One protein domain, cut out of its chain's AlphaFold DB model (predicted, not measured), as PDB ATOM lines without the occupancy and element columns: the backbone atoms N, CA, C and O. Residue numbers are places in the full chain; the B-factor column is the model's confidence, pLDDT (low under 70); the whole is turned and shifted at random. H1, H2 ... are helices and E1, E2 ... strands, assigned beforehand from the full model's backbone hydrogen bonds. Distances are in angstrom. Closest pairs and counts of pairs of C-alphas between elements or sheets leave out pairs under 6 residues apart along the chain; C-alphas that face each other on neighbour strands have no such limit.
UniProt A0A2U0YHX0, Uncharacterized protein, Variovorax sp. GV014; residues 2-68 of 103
ATOM      1  N   ALA A   2     -12.929 -65.348 -10.787       64.38
ATOM      2  CA  ALA A   2     -13.728 -64.295 -11.409       64.38
ATOM      3  C   ALA A   2     -12.978 -62.971 -11.309       64.38
ATOM      4  O   ALA A   2     -12.403 -62.663 -10.267       64.38
ATOM      5  N   GLN A   3     -13.031 -62.188 -12.379       78.62
ATOM      6  CA  GLN A   3     -12.480 -60.843 -12.382       78.62
ATOM      7  C   GLN A   3     -13.369 -59.930 -11.526       78.62
ATOM      8  O   GLN A   3     -14.601 -60.017 -11.566       78.62
ATOM      9  N   GLY A   4     -12.744 -59.098 -10.703       83.69
ATOM     10  CA  GLY A   4     -13.397 -58.106  -9.860       83.69
ATOM     11  C   GLY A   4     -12.665 -56.770  -9.894       83.69
ATOM     12  O   GLY A   4     -11.696 -56.591 -10.631       83.69
ATOM     13  N   TRP A   5     -13.134 -55.841  -9.067       84.06
ATOM     14  CA  TRP A   5     -12.617 -54.478  -8.971       84.06
ATOM     15  C   TRP A   5     -12.168 -54.174  -7.545       84.06
ATOM     16  O   TRP A   5     -12.921 -54.369  -6.587       84.06
ATOM     17  N   GLN A   6     -10.933 -53.712  -7.388       82.88
ATOM     18  CA  GLN A   6     -10.329 -53.448  -6.090       82.88
ATOM     19  C   GLN A   6     -10.702 -52.053  -5.592       82.88
ATOM     20  O   GLN A   6     -10.546 -51.077  -6.317       82.88
ATOM     21  N   SER A   7     -11.135 -51.956  -4.334       80.50
ATOM     22  CA  SER A   7     -11.321 -50.700  -3.599       80.50
ATOM     23  C   SER A   7     -10.752 -50.864  -2.187       80.50
ATOM     24  O   SER A   7     -11.280 -51.622  -1.367       80.50
ATOM     25  N   GLY A   8      -9.623 -50.196  -1.922       77.44
ATOM     26  CA  GLY A   8      -8.814 -50.425  -0.720       77.44
ATOM     27  C   GLY A   8      -8.253 -51.852  -0.673       77.44
ATOM     28  O   GLY A   8      -7.663 -52.333  -1.642       77.44
ATOM     29  N   GLU A   9      -8.471 -52.545   0.444       80.69
ATOM     30  CA  GLU A   9      -8.047 -53.942   0.650       80.69
ATOM     31  C   GLU A   9      -9.079 -54.980   0.167       80.69
ATOM     32  O   GLU A   9      -8.839 -56.183   0.251       80.69
ATOM     33  N   ARG A  10     -10.251 -54.548  -0.324       79.94
ATOM     34  CA  ARG A  10     -11.353 -55.445  -0.712       79.94
ATOM     35  C   ARG A  10     -11.528 -55.515  -2.230       79.94
ATOM     36  O   ARG A  10     -11.403 -54.513  -2.929       79.94
ATOM     37  N   CYS A  11     -11.870 -56.708  -2.721       85.00
ATOM     38  CA  CYS A  11     -12.174 -56.985  -4.126       85.00
ATOM     39  C   CYS A  11     -13.688 -57.180  -4.316       85.00
ATOM     40  O   CYS A  11     -14.287 -58.063  -3.697       85.00
ATOM     41  N   PHE A  12     -14.308 -56.360  -5.164       86.06
ATOM     42  CA  PHE A  12     -15.754 -56.317  -5.393       86.06
ATOM     43  C   PHE A  12     -16.141 -56.974  -6.725       86.06
ATOM     44  O   PHE A  12     -15.344 -56.995  -7.663       86.06
ATOM     45  N   PRO A  13     -17.363 -57.519  -6.842       83.31
ATOM     46  CA  PRO A  13     -17.820 -58.178  -8.060       83.31
ATOM     47  C   PRO A  13     -18.173 -57.236  -9.206       83.31
ATOM     48  O   PRO A  13     -18.187 -57.685 -10.347       83.31
ATOM     49  N   SER A  14     -18.450 -55.964  -8.924       84.56
ATOM     50  CA  SER A  14     -18.772 -54.972  -9.943       84.56
ATOM     51  C   SER A  14     -18.119 -53.629  -9.623       84.56
ATOM     52  O   SER A  14     -17.804 -53.336  -8.462       84.56
ATOM     53  N   ILE A  15     -17.899 -52.827 -10.663       82.50
ATOM     54  CA  ILE A  15     -17.264 -51.513 -10.552       82.50
ATOM     55  C   ILE A  15     -18.149 -50.543  -9.754       82.50
ATOM     56  O   ILE A  15     -17.638 -49.718  -9.001       82.50
ATOM     57  N   GLU A  16     -19.475 -50.701  -9.815       83.19
ATOM     58  CA  GLU A  16     -20.429 -49.895  -9.050       83.19
ATOM     59  C   GLU A  16     -20.321 -50.169  -7.553       83.19
ATOM     60  O   GLU A  16     -20.354 -49.233  -6.756       83.19
ATOM     61  N   GLN A  17     -20.154 -51.436  -7.156       82.88
ATOM     62  CA  GLN A  17     -19.965 -51.794  -5.748       82.88
ATOM     63  C   GLN A  17     -18.614 -51.301  -5.224       82.88
ATOM     64  O   GLN A  17     -18.530 -50.805  -4.100       82.88
ATOM     65  N   ALA A  18     -17.568 -51.391  -6.050       82.06
ATOM     66  CA  ALA A  18     -16.249 -50.866  -5.719       82.06
ATOM     67  C   ALA A  18     -16.270 -49.333  -5.567       82.06
ATOM     68  O   ALA A  18     -15.678 -48.807  -4.624       82.06
ATOM     69  N   GLY A  19     -16.998 -48.633  -6.447       79.50
ATOM     70  CA  GLY A  19     -17.196 -47.182  -6.418       79.50
ATOM     71  C   GLY A  19     -18.024 -46.709  -5.224       79.50
ATOM     72  O   GLY A  19     -17.625 -45.768  -4.541       79.50
ATOM     73  N   ALA A  20     -19.112 -47.410  -4.896       81.69
ATOM     74  CA  ALA A  20     -19.900 -47.147  -3.691       81.69
ATOM     75  C   ALA A  20     -19.051 -47.300  -2.423       81.69
ATOM     76  O   ALA A  20     -19.091 -46.453  -1.532       81.69
ATOM     77  N   HIS A  21     -18.241 -48.362  -2.357       81.25
ATOM     78  CA  HIS A  21     -17.326 -48.576  -1.244       81.25
ATOM     79  C   HIS A  21     -16.223 -47.516  -1.196       81.25
ATOM     80  O   HIS A  21     -15.932 -47.015  -0.118       81.25
ATOM     81  N   ALA A  22     -15.641 -47.133  -2.337       77.19
ATOM     82  CA  ALA A  22     -14.639 -46.069  -2.401       77.19
ATOM     83  C   ALA A  22     -15.220 -44.740  -1.891       77.19
ATOM     84  O   ALA A  22     -14.640 -44.121  -1.005       77.19
ATOM     85  N   CYS A  23     -16.411 -44.355  -2.355       77.00
ATOM     86  CA  CYS A  23     -17.127 -43.172  -1.876       77.00
ATOM     87  C   CYS A  23     -17.430 -43.250  -0.364       77.00
ATOM     88  O   CYS A  23     -17.215 -42.284   0.367       77.00
ATOM     89  N   GLY A  24     -17.844 -44.423   0.132       72.56
ATOM     90  CA  GLY A  24     -18.070 -44.672   1.560       72.56
ATOM     91  C   GLY A  24     -16.795 -44.673   2.415       72.56
ATOM     92  O   GLY A  24     -16.838 -44.280   3.575       72.56
ATOM     93  N   GLN A  25     -15.647 -45.065   1.857       66.75
ATOM     94  CA  GLN A  25     -14.337 -45.017   2.516       66.75
ATOM     95  C   GLN A  25     -13.733 -43.608   2.505       66.75
ATOM     96  O   GLN A  25     -13.037 -43.243   3.445       66.75
ATOM     97  N   VAL A  26     -14.016 -42.770   1.502       59.53
ATOM     98  CA  VAL A  26     -13.558 -41.364   1.470       59.53
ATOM     99  C   VAL A  26     -14.110 -40.551   2.654       59.53
ATOM    100  O   VAL A  26     -13.455 -39.608   3.096       59.53
ATOM    101  N   PHE A  27     -15.225 -40.982   3.265       53.12
ATOM    102  CA  PHE A  27     -15.694 -40.480   4.567       53.12
ATOM    103  C   PHE A  27     -14.769 -40.821   5.753       53.12
ATOM    104  O   PHE A  27     -14.827 -40.143   6.775       53.12
ATOM    105  N   GLY A  28     -13.939 -41.861   5.641       39.66
ATOM    106  CA  GLY A  28     -13.018 -42.319   6.686       39.66
ATOM    107  C   GLY A  28     -11.534 -42.033   6.426       39.66
ATOM    108  O   GLY A  28     -10.765 -41.988   7.382       39.66
ATOM    109  N   VAL A  29     -11.109 -41.837   5.169       46.38
ATOM    110  CA  VAL A  29      -9.675 -41.775   4.797       46.38
ATOM    111  C   VAL A  29      -9.203 -40.372   4.388       46.38
ATOM    112  O   VAL A  29      -7.997 -40.124   4.326       46.38
ATOM    113  N   THR A  30     -10.098 -39.397   4.191       48.75
ATOM    114  CA  THR A  30      -9.660 -37.997   4.076       48.75
ATOM    115  C   THR A  30      -9.318 -37.467   5.465       48.75
ATOM    116  O   THR A  30     -10.143 -36.922   6.197       48.75
ATOM    117  N   ASN A  31      -8.047 -37.643   5.823       43.28
ATOM    118  CA  ASN A  31      -7.346 -37.172   7.022       43.28
ATOM    119  C   ASN A  31      -7.273 -35.623   7.099       43.28
ATOM    120  O   ASN A  31      -6.252 -35.025   7.424       43.28
ATOM    121  N   SER A  32      -8.351 -34.952   6.701       45.84
ATOM    122  CA  SER A  32      -8.501 -33.499   6.621       45.84
ATOM    123  C   SER A  32      -9.924 -33.040   6.957       45.84
ATOM    124  O   SER A  32     -10.159 -31.839   7.014       45.84
ATOM    125  N   GLY A  33     -10.882 -33.956   7.181       45.69
ATOM    126  CA  GLY A  33     -12.213 -33.623   7.703       45.69
ATOM    127  C   GLY A  33     -13.061 -32.681   6.836       45.69
ATOM    128  O   GLY A  33     -14.026 -32.119   7.341       45.69
ATOM    129  N   LEU A  34     -12.712 -32.479   5.559       50.25
ATOM    130  CA  LEU A  34     -13.263 -31.383   4.748       50.25
ATOM    131  C   LEU A  34     -13.933 -31.806   3.433       50.25
ATOM    132  O   LEU A  34     -14.569 -30.968   2.797       50.25
ATOM    133  N   LEU A  35     -13.836 -33.072   3.015       59.69
ATOM    134  CA  LEU A  35     -14.328 -33.517   1.706       59.69
ATOM    135  C   LEU A  35     -15.030 -34.876   1.820       59.69
ATOM    136  O   LEU A  35     -14.427 -35.928   1.639       59.69
ATOM    137  N   SER A  36     -16.325 -34.855   2.139       67.69
ATOM    138  CA  SER A  36     -17.174 -36.049   2.093       67.69
ATOM    139  C   SER A  36     -17.581 -36.352   0.654       67.69
ATOM    140  O   SER A  36     -17.983 -35.437  -0.062       67.69
ATOM    141  N   CYS A  37     -17.539 -37.613   0.230       74.62
ATOM    142  CA  CYS A  37     -18.072 -38.009  -1.073       74.62
ATOM    143  C   CYS A  37     -19.613 -37.956  -1.050       74.62
ATOM    144  O   CYS A  37     -20.247 -38.627  -0.242       74.62
ATOM    145  N   THR A  38     -20.225 -37.136  -1.903       77.81
ATOM    146  CA  THR A  38     -21.685 -36.936  -1.990       77.81
ATOM    147  C   THR A  38     -22.338 -37.779  -3.081       77.81
ATOM    148  O   THR A  38     -23.553 -37.967  -3.074       77.81
ATOM    149  N   GLY A  39     -21.544 -38.315  -4.006       76.62
ATOM    150  CA  GLY A  39     -22.018 -39.189  -5.068       76.62
ATOM    151  C   GLY A  39     -20.864 -39.779  -5.862       76.62
ATOM    152  O   GLY A  39     -19.728 -39.326  -5.766       76.62
ATOM    153  N   TYR A  40     -21.153 -40.792  -6.665       76.56
ATOM    154  CA  TYR A  40     -20.192 -41.358  -7.602       76.56
ATOM    155  C   TYR A  40     -20.895 -41.644  -8.924       76.56
ATOM    156  O   TYR A  40     -22.064 -42.031  -8.952       76.56
ATOM    157  N   THR A  41     -20.187 -41.448 -10.025       82.56
ATOM    158  CA  THR A  41     -20.625 -41.849 -11.359       82.56
ATOM    159  C   THR A  41     -19.651 -42.873 -11.904       82.56
ATOM    160  O   THR A  41     -18.440 -42.776 -11.723       82.56
ATOM    161  N   VAL A  42     -20.196 -43.895 -12.548       81.19
ATOM    162  CA  VAL A  42     -19.425 -44.991 -13.125       81.19
ATOM    163  C   VAL A  42     -19.466 -44.838 -14.638       81.19
ATOM    164  O   VAL A  42     -20.538 -44.847 -15.240       81.19
ATOM    165  N   SER A  43     -18.295 -44.676 -15.235       78.69
ATOM    166  CA  SER A  43     -18.041 -44.859 -16.659       78.69
ATOM    167  C   SER A  43     -17.587 -46.302 -16.914       78.69
ATOM    168  O   SER A  43     -17.261 -47.031 -15.980       78.69
ATOM    169  N   ALA A  44     -17.536 -46.720 -18.181       68.06
ATOM    170  CA  ALA A  44     -17.205 -48.092 -18.584       68.06
ATOM    171  C   ALA A  44     -15.897 -48.637 -17.970       68.06
ATOM    172  O   ALA A  44     -15.770 -49.846 -17.786       68.06
ATOM    173  N   THR A  45     -14.942 -47.761 -17.645       70.06
ATOM    174  CA  THR A  45     -13.636 -48.111 -17.059       70.06
ATOM    175  C   THR A  45     -13.251 -47.292 -15.830       70.06
ATOM    176  O   THR A  45     -12.328 -47.674 -15.119       70.06
ATOM    177  N   ASP A  46     -13.947 -46.189 -15.566       73.56
ATOM    178  CA  ASP A  46     -13.515 -45.178 -14.600       73.56
ATOM    179  C   ASP A  46     -14.652 -44.812 -13.663       73.56
ATOM    180  O   ASP A  46     -15.816 -44.771 -14.061       73.56
ATOM    181  N   VAL A  47     -14.324 -44.490 -12.420       77.12
ATOM    182  CA  VAL A  47     -15.301 -44.024 -11.444       77.12
ATOM    183  C   VAL A  47     -14.955 -42.595 -11.082       77.12
ATOM    184  O   VAL A  47     -13.850 -42.296 -10.649       77.12
ATOM    185  N   THR A  48     -15.904 -41.687 -11.251       82.69
ATOM    186  CA  THR A  48     -15.744 -40.298 -10.832       82.69
ATOM    187  C   THR A  48     -16.460 -40.099  -9.505       82.69
ATOM    188  O   THR A  48     -17.671 -40.283  -9.406       82.69
ATOM    189  N   LEU A  49     -15.711 -39.745  -8.466       79.75
ATOM    190  CA  LEU A  49     -16.235 -39.452  -7.138       79.75
ATOM    191  C   LEU A  49     -16.547 -37.959  -7.056       79.75
ATOM    192  O   LEU A  49     -15.694 -37.129  -7.353       79.75
ATOM    193  N   THR A  50     -17.763 -37.607  -6.661       81.62
ATOM    194  CA  THR A  50     -18.175 -36.223  -6.409       81.62
ATOM    195  C   THR A  50     -18.027 -35.935  -4.925       81.62
ATOM    196  O   THR A  50     -18.572 -36.657  -4.091       81.62
ATOM    197  N   LEU A  51     -17.289 -34.885  -4.591       79.50
ATOM    198  CA  LEU A  51     -17.026 -34.456  -3.222       79.50
ATOM    199  C   LEU A  51     -17.985 -33.327  -2.816       79.50
ATOM    200  O   LEU A  51     -18.550 -32.626  -3.656       79.50
ATOM    201  N   SER A  52     -18.150 -33.103  -1.514       76.56
ATOM    202  CA  SER A  52     -18.995 -32.041  -0.943       76.56
ATOM    203  C   SER A  52     -18.538 -30.627  -1.292       76.56
ATOM    204  O   SER A  52     -19.329 -29.695  -1.209       76.56
ATOM    205  N   SER A  53     -17.284 -30.463  -1.712       75.62
ATOM    206  CA  SER A  53     -16.748 -29.237  -2.317       75.62
ATOM    207  C   SER A  53     -17.298 -28.943  -3.716       75.62
ATOM    208  O   SER A  53     -17.030 -27.870  -4.250       75.62
ATOM    209  N   GLY A  54     -17.997 -29.894  -4.342       73.12
ATOM    210  CA  GLY A  54     -18.376 -29.840  -5.752       73.12
ATOM    211  C   GLY A  54     -17.258 -30.257  -6.711       73.12
ATOM    212  O   GLY A  54     -17.450 -30.189  -7.922       73.12
ATOM    213  N   THR A  55     -16.098 -30.695  -6.205       77.75
ATOM    214  CA  THR A  55     -15.022 -31.229  -7.049       77.75
ATOM    215  C   THR A  55     -15.271 -32.693  -7.386       77.75
ATOM    216  O   THR A  55     -15.797 -33.457  -6.577       77.75
ATOM    217  N   THR A  56     -14.865 -33.085  -8.588       78.00
ATOM    218  CA  THR A  56     -14.910 -34.470  -9.050       78.00
ATOM    219  C   THR A  56     -13.502 -35.039  -9.119       78.00
ATOM    220  O   THR A  56     -12.650 -34.467  -9.799       78.00
ATOM    221  N   GLU A  57     -13.261 -36.167  -8.462       75.56
ATOM    222  CA  GLU A  57     -11.995 -36.892  -8.538       75.56
ATOM    223  C   GLU A  57     -12.158 -38.167  -9.359       75.56
ATOM    224  O   GLU A  57     -13.078 -38.956  -9.137       75.56
ATOM    225  N   ALA A  58     -11.257 -38.362 -10.321       74.19
ATOM    226  CA  ALA A  58     -11.185 -39.599 -11.078       74.19
ATOM    227  C   ALA A  58     -10.494 -40.665 -10.224       74.19
ATOM    228  O   ALA A  58      -9.331 -40.528  -9.843       74.19
ATOM    229  N   TRP A  59     -11.217 -41.738  -9.939       76.00
ATOM    230  CA  TRP A  59     -10.709 -42.932  -9.296       76.00
ATOM    231  C   TRP A  59     -10.691 -44.069 -10.320       76.00
ATOM    232  O   TRP A  59     -11.724 -44.436 -10.881       76.00
ATOM    233  N   VAL A  60      -9.500 -44.615 -10.573       78.12
ATOM    234  CA  VAL A  60      -9.299 -45.716 -11.522       78.12
ATOM    235  C   VAL A  60      -9.197 -47.026 -10.734       78.12
ATOM    236  O   VAL A  60      -8.156 -47.284 -10.114       78.12
ATOM    237  N   PRO A  61     -10.256 -47.853 -10.708       76.19
ATOM    238  CA  PRO A  61     -10.239 -49.118  -9.988       76.19
ATOM    239  C   PRO A  61      -9.266 -50.102 -10.646       76.19
ATOM    240  O   PRO A  61      -9.243 -50.259 -11.864       76.19
ATOM    241  N   GLN A  62      -8.467 -50.794  -9.833       82.12
ATOM    242  CA  GLN A  62      -7.572 -51.840 -10.330       82.12
ATOM    243  C   GLN A  62      -8.323 -53.176 -10.435       82.12
ATOM    244  O   GLN A  62      -9.129 -53.491  -9.552       82.12
ATOM    245  N   PRO A  63      -8.083 -53.978 -11.485       82.81
ATOM    246  CA  PRO A  63      -8.648 -55.317 -11.569       82.81
ATOM    247  C   PRO A  63      -8.041 -56.219 -10.486       82.81
ATOM    248  O   PRO A  63      -6.840 -56.176 -10.230       82.81
ATOM    249  N   CYS A  64      -8.869 -57.055  -9.863       86.12
ATOM    250  CA  CYS A  64      -8.443 -58.028  -8.855       86.12
ATOM    251  C   CYS A  64      -9.046 -59.408  -9.115       86.12
ATOM    252  O   CYS A  64     -10.160 -59.529  -9.632       86.12
ATOM    253  N   ASP A  65      -8.322 -60.453  -8.716       84.12
ATOM    254  CA  ASP A  65      -8.816 -61.823  -8.784       84.12
ATOM    255  C   ASP A  65      -9.686 -62.141  -7.567       84.12
ATOM    256  O   ASP A  65      -9.253 -62.062  -6.414       84.12
ATOM    257  N   ARG A  66     -10.931 -62.544  -7.827       78.56
ATOM    258  CA  ARG A  66     -11.863 -63.038  -6.815       78.56
ATOM    259  C   ARG A  66     -12.035 -64.546  -6.951       78.56
ATOM    260  O   ARG A  66     -12.131 -65.099  -8.052       78.56
ATOM    261  N   ILE A  67     -12.179 -65.220  -5.813       75.31
ATOM    262  CA  ILE A  67     -12.666 -66.599  -5.796       75.31
ATOM    263  C   ILE A  67     -14.116 -66.597  -6.294       75.31
ATOM    264  O   ILE A  67     -15.010 -66.002  -5.687       75.31
ATOM    265  N   ASP A  68     -14.338 -67.255  -7.431       75.94
ATOM    266  CA  ASP A  68     -15.672 -67.446  -7.985       75.94
ATOM    267  C   ASP A  68     -16.340 -68.649  -7.330       75.94
ATOM    268  O   ASP A  68     -16.308 -69.771  -7.840       75.94
TER     269      ASP A  68
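What this domain is: This is residues 2 to 68 of the 103 residues of an uncharacterized protein of Variovorax sp. GV014 (UniProt A0A2U0YHX0). Two small antiparallel sheets, E3 E4 E5 and E2 E1 E6, stand one after the other along the length of an elongated body, and the single helix H1 packs over one face of both, bridging them. On the strand side the bridge is the chain itself, where E5 runs on into E6 at 48 degrees across a break of 2 residues. The printed part has 67 residues with one named helix and six named strands, in the order E1 E2 H1 E3 E4 E5 E6; the class is mixed, helices and strands. The whole is compact, with a radius of gyration of the C-alphas of 12.0 A, and spans 38 by 23 by 13 A.

Where its parts are: Find C-alpha 37 at (-18.072, -38.009, -1.073); from there E3, residues 37 to 42, runs 14.0 A. E4, residues 47 to 51, and E5, residues 56 to 59, follow. Go back to C-alpha 15 at (-17.264, -51.513, -10.552), where H1, residues 15 to 29, begins its 19.7 A. The other sheet has E1, residues 2 to 7, 15.9 A long, E2, residues 10 to 12, and E6, residues 62 to 66, which ends at C-alpha 66 at (-11.863, -63.038, -6.815).

How they stand to each other: Look first at E3, E4 and E5, a meander, each strand the antiparallel neighbour of the one before. E3 and E4 form a hairpin, with N 41 and O 48 within hydrogen-bond range at 2.8 A. E4 and E5 form another, with N 49 and O 57 at 2.8 A. H1 is on this sheet, making two layers, at a height of 8.4 A over E3 and E4; on the local plane it stands at 30.4 degrees to E4, only just slantwise to the strands. The closest C-alphas of H1 and E3 are those of Cys 23 and Cys 37, 5.3 A apart. In the other sheet E1 is the inner strand: look for N 7 and O 10 at 2.9 A in the hairpin of E1 and E2, and N 4 and O 64 at 2.8 A between the antiparallel E1 and E6. H1 is on this sheet too, at a height of 8.0 A, over E2 and only just over E1, with 3 C-alphas on it; it runs along the strands, at 3 degrees to E2 on the local plane. In H1, 9 of 11 O i to N i+4 pairs are within range. E1 and E4 are apart, for instance.

The domain as a whole: The C-alphas farthest apart, of Ser 53 and Asp 68, are 38.6 A from each other. The printed part has no cut, and no link is long. Mean pLDDT of the printed part is 74.1, with residues 2, 25 to 36 and 44 under 70.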